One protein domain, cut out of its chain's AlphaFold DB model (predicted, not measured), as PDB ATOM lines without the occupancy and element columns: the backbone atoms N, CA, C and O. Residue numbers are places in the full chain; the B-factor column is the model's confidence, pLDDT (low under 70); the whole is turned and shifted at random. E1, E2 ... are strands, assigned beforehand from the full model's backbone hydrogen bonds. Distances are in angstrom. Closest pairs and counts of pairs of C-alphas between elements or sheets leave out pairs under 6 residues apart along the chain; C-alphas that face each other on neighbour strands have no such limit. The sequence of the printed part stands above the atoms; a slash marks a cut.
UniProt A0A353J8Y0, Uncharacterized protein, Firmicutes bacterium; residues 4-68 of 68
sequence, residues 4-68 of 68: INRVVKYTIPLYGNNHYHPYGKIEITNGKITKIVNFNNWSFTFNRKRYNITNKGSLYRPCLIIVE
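Overview. This is residues 4 to 68 of the 68 residues of an uncharacterized protein of Firmicutes bacterium (UniProt A0A353J8Y0). One antiparallel sheet of six strands is curled like part of a barrel and folded back on itself, so that E1, E2 and E3 face E5 and E6 across the hinge E4. The edge strands E1 and E6 come near each other, and the links after E1 and after E2 lie toward opposite ends of the long axis. The printed part has 65 residues with no named helix and six named strands, in sheet order E1 to E6 as along the chain, class all strand. It is compact, with a radius of gyration of the C-alphas of 11.8 A, and elongated, spanning 40 by 23 by 20 A.

Arrangement. The sheet is a meander, each strand the antiparallel neighbour of the one before, and strongly twisted. E2, residues 23 to 29, and E3, residues 34 to 40, are a hairpin with N 26 and O 37 at 2.9 A. E1, residues 4 to 11, bends by 62 degrees at residue 8; N 8 and O 25 of E2 are 2.8 A apart. E3 pairs with E4, residues 43 to 46, over its residues 39 to 40, N 40 and O 43 at 2.9 A. E4 and E5, residues 49 to 55, are a hairpin, with N 44 and O 51 within hydrogen-bond range at 3.0 A. E6, residues 64 to 67, has N 67 and O 52 of E5 at 2.9 A. The closest C-alphas of E1 and E6, Ile 4 and Ile 65, are 6.3 A apart.

Along the chain. E1 begins at C-alpha 4, (-55.451, -1.038, 7.102), and measures 16.9 A; E2 measures 19.0 A, E3 19.1 A, E4 10.1 A, E5 19.9 A. E6, 9.6 A, ends at C-alpha 67, (-59.473, 9.396, 7.195).

Size, cuts and confidence. The farthest C-alphas, Tyr 15 and Lys 32, are 40.1 A apart. The link E1 to E2 is long. The printed part has no cut, and no printed residue is under 70 in pLDDT.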
ATOM      1  N   ILE A   4     -56.571  -0.682   6.226       95.31
ATOM      2  CA  ILE A   4     -55.451  -1.038   7.102       95.31
ATOM      3  C   ILE A   4     -55.851  -2.312   7.841       95.31
ATOM      4  O   ILE A   4     -56.799  -2.291   8.620       95.31
ATOM      5  N   ASN A   5     -55.139  -3.412   7.608       94.31
ATOM      6  CA  ASN A   5     -55.450  -4.693   8.248       94.31
ATOM      7  C   ASN A   5     -54.867  -4.762   9.661       94.31
ATOM      8  O   ASN A   5     -55.526  -5.209  10.595       94.31
ATOM      9  N   ARG A   6     -53.604  -4.342   9.816       94.38
ATOM     10  CA  ARG A   6     -52.894  -4.363  11.100       94.38
ATOM     11  C   ARG A   6     -51.705  -3.415  11.127       94.38
ATOM     12  O   ARG A   6     -51.125  -3.058  10.097       94.38
ATOM     13  N   VAL A   7     -51.298  -3.077  12.345       95.19
ATOM     14  CA  VAL A   7     -50.048  -2.371  12.623       95.19
ATOM     15  C   VAL A   7     -48.941  -3.403  12.820       95.19
ATOM     16  O   VAL A   7     -49.006  -4.226  13.726       95.19
ATOM     17  N   VAL A   8     -47.932  -3.379  11.949       95.62
ATOM     18  CA  VAL A   8     -46.792  -4.314  11.977       95.62
ATOM     19  C   VAL A   8     -45.710  -3.812  12.927       95.62
ATOM     20  O   VAL A   8     -45.093  -4.584  13.654       95.62
ATOM     21  N   LYS A   9     -45.464  -2.501  12.909       94.69
ATOM     22  CA  LYS A   9     -44.528  -1.831  13.808       94.69
ATOM     23  C   LYS A   9     -45.109  -0.486  14.195       94.69
ATOM     24  O   LYS A   9     -45.561   0.249  13.320       94.69
ATOM     25  N   TYR A  10     -45.050  -0.162  15.476       93.88
ATOM     26  CA  TYR A  10     -45.475   1.122  16.006       93.88
ATOM     27  C   TYR A  10     -44.401   1.644  16.945       93.88
ATOM     28  O   TYR A  10     -44.055   0.976  17.918       93.88
ATOM     29  N   THR A  11     -43.862   2.814  16.638       92.88
ATOM     30  CA  THR A  11     -42.867   3.480  17.465       92.88
ATOM     31  C   THR A  11     -43.467   4.771  17.991       92.88
ATOM     32  O   THR A  11     -43.837   5.650  17.211       92.88
ATOM     33  N   ILE A  12     -43.537   4.885  19.316       90.75
ATOM     34  CA  ILE A  12     -43.836   6.138  20.007       90.75
ATOM     35  C   ILE A  12     -42.494   6.850  20.205       90.75
ATOM     36  O   ILE A  12     -41.600   6.263  20.822       90.75
ATOM     37  N   PRO A  13     -42.299   8.058  19.660       88.75
ATOM     38  CA  PRO A  13     -41.076   8.801  19.910       88.75
ATOM     39  C   PRO A  13     -40.966   9.161  21.396       88.75
ATOM     40  O   PRO A  13     -41.931   9.604  22.014       88.75
ATOM     41  N   LEU A  14     -39.778   8.951  21.957       86.12
ATOM     42  CA  LEU A  14     -39.393   9.362  23.307       86.12
ATOM     43  C   LEU A  14     -38.283  10.419  23.212       86.12
ATOM     44  O   LEU A  14     -37.828  10.740  22.111       86.12
ATOM     45  N   TYR A  15     -37.852  10.957  24.355       76.69
ATOM     46  CA  TYR A  15     -36.777  11.952  24.437       76.69
ATOM     47  C   TYR A  15     -35.575  11.593  23.547       76.69
ATOM     48  O   TYR A  15     -35.083  10.466  23.574       76.69
ATOM     49  N   GLY A  16     -35.121  12.566  22.750       77.12
ATOM     50  CA  GLY A  16     -34.013  12.402  21.803       77.12
ATOM     51  C   GLY A  16     -34.399  11.846  20.426       77.12
ATOM     52  O   GLY A  16     -33.523  11.676  19.582       77.12
ATOM     53  N   ASN A  17     -35.682  11.568  20.163       82.75
ATOM     54  CA  ASN A  17     -36.152  11.171  18.834       82.75
ATOM     55  C   ASN A  17     -36.503  12.401  17.972       82.75
ATOM     56  O   ASN A  17     -37.204  13.301  18.424       82.75
ATOM     57  N   ASN A  18     -36.071  12.408  16.706       82.12
ATOM     58  CA  ASN A  18     -36.357  13.481  15.740       82.12
ATOM     59  C   ASN A  18     -37.821  13.508  15.259       82.12
ATOM     60  O   ASN A  18     -38.223  14.414  14.529       82.12
ATOM     61  N   HIS A  19     -38.621  12.501  15.613       81.00
ATOM     62  CA  HIS A  19     -40.036  12.444  15.270       81.00
ATOM     63  C   HIS A  19     -40.905  13.025  16.388       81.00
ATOM     64  O   HIS A  19     -40.845  12.573  17.523       81.00
ATOM     65  N   TYR A  20     -41.794  13.957  16.038       83.56
ATOM     66  CA  TYR A  20     -42.815  14.480  16.958       83.56
ATOM     67  C   TYR A  20     -44.055  13.580  17.062       83.56
ATOM     68  O   TYR A  20     -44.791  13.640  18.041       83.56
ATOM     69  N   HIS A  21     -44.292  12.736  16.054       86.00
ATOM     70  CA  HIS A  21     -45.471  11.876  15.961       86.00
ATOM     71  C   HIS A  21     -45.084  10.396  15.910       86.00
ATOM     72  O   HIS A  21     -44.006  10.068  15.402       86.00
ATOM     73  N   PRO A  22     -45.975   9.487  16.348       90.62
ATOM     74  CA  PRO A  22     -45.791   8.061  16.139       90.62
ATOM     75  C   PRO A  22     -45.588   7.709  14.665       90.62
ATOM     76  O   PRO A  22     -46.210   8.283  13.764       90.62
ATOM     77  N   TYR A  23     -44.718   6.737  14.424       93.88
ATOM     78  CA  TYR A  23     -44.362   6.266  13.090       93.88
ATOM     79  C   TYR A  23     -44.156   4.758  13.105       93.88
ATOM     80  O   TYR A  23     -43.993   4.139  14.159       93.88
ATOM     81  N   GLY A  24     -44.157   4.141  11.932       95.19
ATOM     82  CA  GLY A  24     -43.966   2.704  11.864       95.19
ATOM     83  C   GLY A  24     -44.400   2.094  10.548       95.19
ATOM     84  O   GLY A  24     -44.271   2.709   9.492       95.19
ATOM     85  N   LYS A  25     -44.879   0.853  10.619       97.06
ATOM     86  CA  LYS A  25     -45.271   0.041   9.468       97.06
ATOM     87  C   LYS A  25     -46.688  -0.468   9.648       97.06
ATOM     88  O   LYS A  25     -47.014  -1.025  10.696       97.06
ATOM     89  N   ILE A  26     -47.491  -0.325   8.607       96.81
ATOM     90  CA  ILE A  26     -48.850  -0.854   8.527       96.81
ATOM     91  C   ILE A  26     -48.972  -1.779   7.327       96.81
ATOM     92  O   ILE A  26     -48.328  -1.576   6.296       96.81
ATOM     93  N   GLU A  27     -49.801  -2.800   7.474       96.62
ATOM     94  CA  GLU A  27     -50.204  -3.669   6.381       96.62
ATOM     95  C   GLU A  27     -51.533  -3.166   5.826       96.62
ATOM     96  O   GLU A  27     -52.507  -3.020   6.566       96.62
ATOM     97  N   ILE A  28     -51.553  -2.877   4.528       95.81
ATOM     98  CA  ILE A  28     -52.723  -2.366   3.823       95.81
ATOM     99  C   ILE A  28     -53.154  -3.316   2.715       95.81
ATOM    100  O   ILE A  28     -52.316  -3.962   2.084       95.81
ATOM    101  N   THR A  29     -54.449  -3.324   2.417       94.50
ATOM    102  CA  THR A  29     -55.028  -4.055   1.290       94.50
ATOM    103  C   THR A  29     -55.912  -3.136   0.457       94.50
ATOM    104  O   THR A  29     -56.708  -2.373   0.996       94.50
ATOM    105  N   ASN A  30     -55.785  -3.202  -0.871       91.12
ATOM    106  CA  ASN A  30     -56.633  -2.458  -1.819       91.12
ATOM    107  C   ASN A  30     -57.579  -3.390  -2.606       91.12
ATOM    108  O   ASN A  30     -57.765  -3.232  -3.811       91.12
ATOM    109  N   GLY A  31     -58.076  -4.450  -1.962       87.12
ATOM    110  CA  GLY A  31     -58.925  -5.496  -2.555       87.12
ATOM    111  C   GLY A  31     -58.222  -6.463  -3.521       87.12
ATOM    112  O   GLY A  31     -58.669  -7.591  -3.670       87.12
ATOM    113  N   LYS A  32     -57.113  -6.055  -4.151       88.38
ATOM    114  CA  LYS A  32     -56.319  -6.898  -5.072       88.38
ATOM    115  C   LYS A  32     -54.958  -7.308  -4.520       88.38
ATOM    116  O   LYS A  32     -54.482  -8.399  -4.799       88.38
ATOM    117  N   ILE A  33     -54.312  -6.404  -3.786       91.69
ATOM    118  CA  ILE A  33     -52.954  -6.590  -3.274       91.69
ATOM    119  C   ILE A  33     -52.884  -6.203  -1.808       91.69
ATOM    120  O   ILE A  33     -53.532  -5.236  -1.394       91.69
ATOM    121  N   THR A  34     -52.055  -6.935  -1.071       94.50
ATOM    122  CA  THR A  34     -51.659  -6.628   0.303       94.50
ATOM    123  C   THR A  34     -50.209  -6.166   0.297       94.50
ATOM    124  O   THR A  34     -49.361  -6.776  -0.355       94.50
ATOM    125  N   LYS A  35     -49.913  -5.062   0.984       95.44
ATOM    126  CA  LYS A  35     -48.564  -4.493   1.037       95.44
ATOM    127  C   LYS A  35     -48.284  -3.889   2.402       95.44
ATOM    128  O   LYS A  35     -49.158  -3.286   3.014       95.44
ATOM    129  N   ILE A  36     -47.037  -3.999   2.840       96.81
ATOM    130  CA  ILE A  36     -46.547  -3.288   4.019       96.81
ATOM    131  C   ILE A  36     -45.999  -1.935   3.571       96.81
ATOM    132  O   ILE A  36     -45.153  -1.860   2.677       96.81
ATOM    133  N   VAL A  37     -46.482  -0.867   4.194       96.12
ATOM    134  CA  VAL A  37     -46.047   0.506   3.937       96.12
ATOM    135  C   VAL A  37     -45.614   1.173   5.234       96.12
ATOM    136  O   VAL A  37     -46.099   0.846   6.318       96.12
ATOM    137  N   ASN A  38     -44.682   2.115   5.118       96.25
ATOM    138  CA  ASN A  38     -44.308   2.962   6.240       96.25
ATOM    139  C   ASN A  38     -45.357   4.069   6.396       96.25
ATOM    140  O   ASN A  38     -45.784   4.651   5.398       96.25
ATOM    141  N   PHE A  39     -45.718   4.388   7.635       95.00
ATOM    142  CA  PHE A  39     -46.485   5.585   7.956       95.00
ATOM    143  C   PHE A  39     -45.651   6.509   8.843       95.00
ATOM    144  O   PHE A  39     -44.853   6.057   9.672       95.00
ATOM    145  N   ASN A  40     -45.836   7.809   8.657       93.50
ATOM    146  CA  ASN A  40     -45.250   8.861   9.475       93.50
ATOM    147  C   ASN A  40     -46.182  10.078   9.479       93.50
ATOM    148  O   ASN A  40     -46.996  10.239   8.569       93.50
ATOM    149  N   ASN A  41     -46.091  10.915  10.517       90.62
ATOM    150  CA  ASN A  41     -46.898  12.137  10.637       90.62
ATOM    151  C   ASN A  41     -48.379  11.903  10.289       90.62
ATOM    152  O   ASN A  41     -48.949  12.626   9.474       90.62
ATOM    153  N   TRP A  42     -48.961  10.829  10.835       92.50
ATOM    154  CA  TRP A  42     -50.360  10.455  10.608       92.50
ATOM    155  C   TRP A  42     -50.756  10.296   9.133       92.50
ATOM    156  O   TRP A  42     -51.897  10.537   8.750       92.50
ATOM    157  N   SER A  43     -49.824   9.856   8.287       94.81
ATOM    158  CA  SER A  43     -50.100   9.584   6.880       94.81
ATOM    159  C   SER A  43     -49.183   8.513   6.292       94.81
ATOM    160  O   SER A  43     -48.129   8.189   6.841       94.81
ATOM    161  N   PHE A  44     -49.578   7.956   5.152       95.06
ATOM    162  CA  PHE A  44     -48.724   7.105   4.327       95.06
ATOM    163  C   PHE A  44     -48.980   7.370   2.843       95.06
ATOM    164  O   PHE A  44     -50.015   7.920   2.460       95.06
ATOM    165  N   THR A  45     -48.044   6.943   1.997       94.88
ATOM    166  CA  THR A  45     -48.173   7.052   0.540       94.88
ATOM    167  C   THR A  45     -48.298   5.667  -0.074       94.88
ATOM    168  O   THR A  45     -47.479   4.784   0.180       94.88
ATOM    169  N   PHE A  46     -49.304   5.483  -0.923       92.81
ATOM    170  CA  PHE A  46     -49.504   4.262  -1.694       92.81
ATOM    171  C   PHE A  46     -49.992   4.602  -3.099       92.81
ATOM    172  O   PHE A  46     -50.885   5.429  -3.269       92.81
ATOM    173  N   ASN A  47     -49.388   3.986  -4.121       90.38
ATOM    174  CA  ASN A  47     -49.653   4.286  -5.535       90.38
ATOM    175  C   ASN A  47     -49.626   5.794  -5.851       90.38
ATOM    176  O   ASN A  47     -50.528   6.317  -6.495       90.38
ATOM    177  N   ARG A  48     -48.594   6.501  -5.361       89.69
ATOM    178  CA  ARG A  48     -48.403   7.960  -5.512       89.69
ATOM    179  C   ARG A  48     -49.531   8.835  -4.931       89.69
ATOM    180  O   ARG A  48     -49.502  10.043  -5.129       89.69
ATOM    181  N   LYS A  49     -50.478   8.262  -4.179       92.56
ATOM    182  CA  LYS A  49     -51.514   8.989  -3.434       92.56
ATOM    183  C   LYS A  49     -51.204   8.952  -1.937       92.56
ATOM    184  O   LYS A  49     -50.786   7.916  -1.414       92.56
ATOM    185  N   ARG A  50     -51.385  10.087  -1.263       94.31
ATOM    186  CA  ARG A  50     -51.250  10.212   0.192       94.31
ATOM    187  C   ARG A  50     -52.589   9.901   0.857       94.31
ATOM    188  O   ARG A  50     -53.627  10.335   0.367       94.31
ATOM    189  N   TYR A  51     -52.539   9.160   1.955       95.00
ATOM    190  CA  TYR A  51     -53.687   8.812   2.783       95.00
ATOM    191  C   TYR A  51     -53.398   9.252   4.210       95.00
ATOM    192  O   TYR A  51     -52.334   8.935   4.749       95.00
ATOM    193  N   ASN A  52     -54.336   9.984   4.801       95.38
ATOM    194  CA  ASN A  52     -54.258  10.382   6.197       95.38
ATOM    195  C   ASN A  52     -54.830   9.269   7.068       95.38
ATOM    196  O   ASN A  52     -55.710   8.518   6.645       95.38
ATOM    197  N   ILE A  53     -54.299   9.137   8.275       95.50
ATOM    198  CA  ILE A  53     -54.709   8.114   9.225       95.50
ATOM    199  C   ILE A  53     -54.929   8.722  10.602       95.50
ATOM    200  O   ILE A  53     -54.285   9.697  10.973       95.50
ATOM    201  N   THR A  54     -55.799   8.106  11.389       94.75
ATOM    202  CA  THR A  54     -55.983   8.445  12.803       94.75
ATOM    203  C   THR A  54     -55.931   7.191  13.662       94.75
ATOM    204  O   THR A  54     -56.242   6.093  13.195       94.75
ATOM    205  N   ASN A  55     -55.513   7.343  14.918       94.00
ATOM    206  CA  ASN A  55     -55.549   6.267  15.901       94.00
ATOM    207  C   ASN A  55     -56.894   6.285  16.640       94.00
ATOM    208  O   ASN A  55     -57.169   7.208  17.398       94.00
ATOM    209  N   LYS A  56     -57.708   5.246  16.445       94.56
ATOM    210  CA  LYS A  56     -58.931   4.972  17.224       94.56
ATOM    211  C   LYS A  56     -58.671   4.095  18.456       94.56
ATOM    212  O   LYS A  56     -59.576   3.897  19.259       94.56
ATOM    213  N   GLY A  57     -57.472   3.528  18.568       91.81
ATOM    214  CA  GLY A  57     -57.048   2.704  19.697       91.81
ATOM    215  C   GLY A  57     -56.379   3.523  20.797       91.81
ATOM    216  O   GLY A  57     -56.468   4.748  20.836       91.81
ATOM    217  N   SER A  58     -55.662   2.837  21.687       89.75
ATOM    218  CA  SER A  58     -54.847   3.495  22.711       89.75
ATOM    219  C   SER A  58     -53.430   3.768  22.202       89.75
ATOM    220  O   SER A  58     -53.034   3.312  21.126       89.75
ATOM    221  N   LEU A  59     -52.642   4.504  22.990       84.94
ATOM    222  CA  LEU A  59     -51.248   4.810  22.661       84.94
ATOM    223  C   LEU A  59     -50.398   3.536  22.485       84.94
ATOM    224  O   LEU A  59     -49.623   3.439  21.540       84.94
ATOM    225  N   TYR A  60     -50.581   2.541  23.359       86.94
ATOM    226  CA  TYR A  60     -49.808   1.289  23.354       86.94
ATOM    227  C   TYR A  60     -50.490   0.140  22.599       86.94
ATOM    228  O   TYR A  60     -49.870  -0.892  22.351       86.94
ATOM    229  N   ARG A  61     -51.765   0.297  22.225       89.19
ATOM    230  CA  ARG A  61     -52.522  -0.658  21.401       89.19
ATOM    231  C   ARG A  61     -53.194   0.110  20.256       89.19
ATOM    232  O   ARG A  61     -54.403   0.348  20.306       89.19
ATOM    233  N   PRO A  62     -52.408   0.556  19.260       92.56
ATOM    234  CA  PRO A  62     -52.902   1.426  18.202       92.56
ATOM    235  C   PRO A  62     -53.870   0.690  17.272       92.56
ATOM    236  O   PRO A  62     -53.618  -0.438  16.849       92.56
ATOM    237  N   CYS A  63     -54.947   1.372  16.897       94.50
ATOM    238  CA  CYS A  63     -55.877   0.950  15.856       94.50
ATOM    239  C   CYS A  63     -55.938   2.066  14.810       94.50
ATOM    240  O   CYS A  63     -56.624   3.070  14.997       94.50
ATOM    241  N   LEU A  64     -55.133   1.928  13.756       94.75
ATOM    242  CA  LEU A  64     -55.001   2.947  12.718       94.75
ATOM    243  C   LEU A  64     -56.084   2.757  11.656       94.75
ATOM    244  O   LEU A  64     -56.192   1.680  11.074       94.75
ATOM    245  N   ILE A  65     -56.840   3.818  11.382       95.38
ATOM    246  CA  ILE A  65     -57.850   3.870  10.317       95.38
ATOM    247  C   ILE A  65     -57.534   5.005   9.344       95.38
ATOM    248  O   ILE A  65     -56.900   5.984   9.734       95.38
ATOM    249  N   ILE A  66     -57.970   4.879   8.091       94.81
ATOM    250  CA  ILE A  66     -57.826   5.932   7.075       94.81
ATOM    251  C   ILE A  66     -58.924   6.976   7.277       94.81
ATOM    252  O   ILE A  66     -60.073   6.616   7.526       94.81
ATOM    253  N   VAL A  67     -58.554   8.251   7.179       92.56
ATOM    254  CA  VAL A  67     -59.473   9.396   7.195       92.56
ATOM    255  C   VAL A  67     -59.513   9.977   5.783       92.56
ATOM    256  O   VAL A  67     -58.451  10.150   5.175       92.56
ATOM    257  N   GLU A  68     -60.720  10.200   5.260       71.25
ATOM    258  CA  GLU A  68     -60.951  10.855   3.961       71.25
ATOM    259  C   GLU A  68     -60.601  12.345   3.994       71.25
ATOM    260  O   GLU A  68     -60.879  13.002   5.024       71.25
TER     261      GLU A  68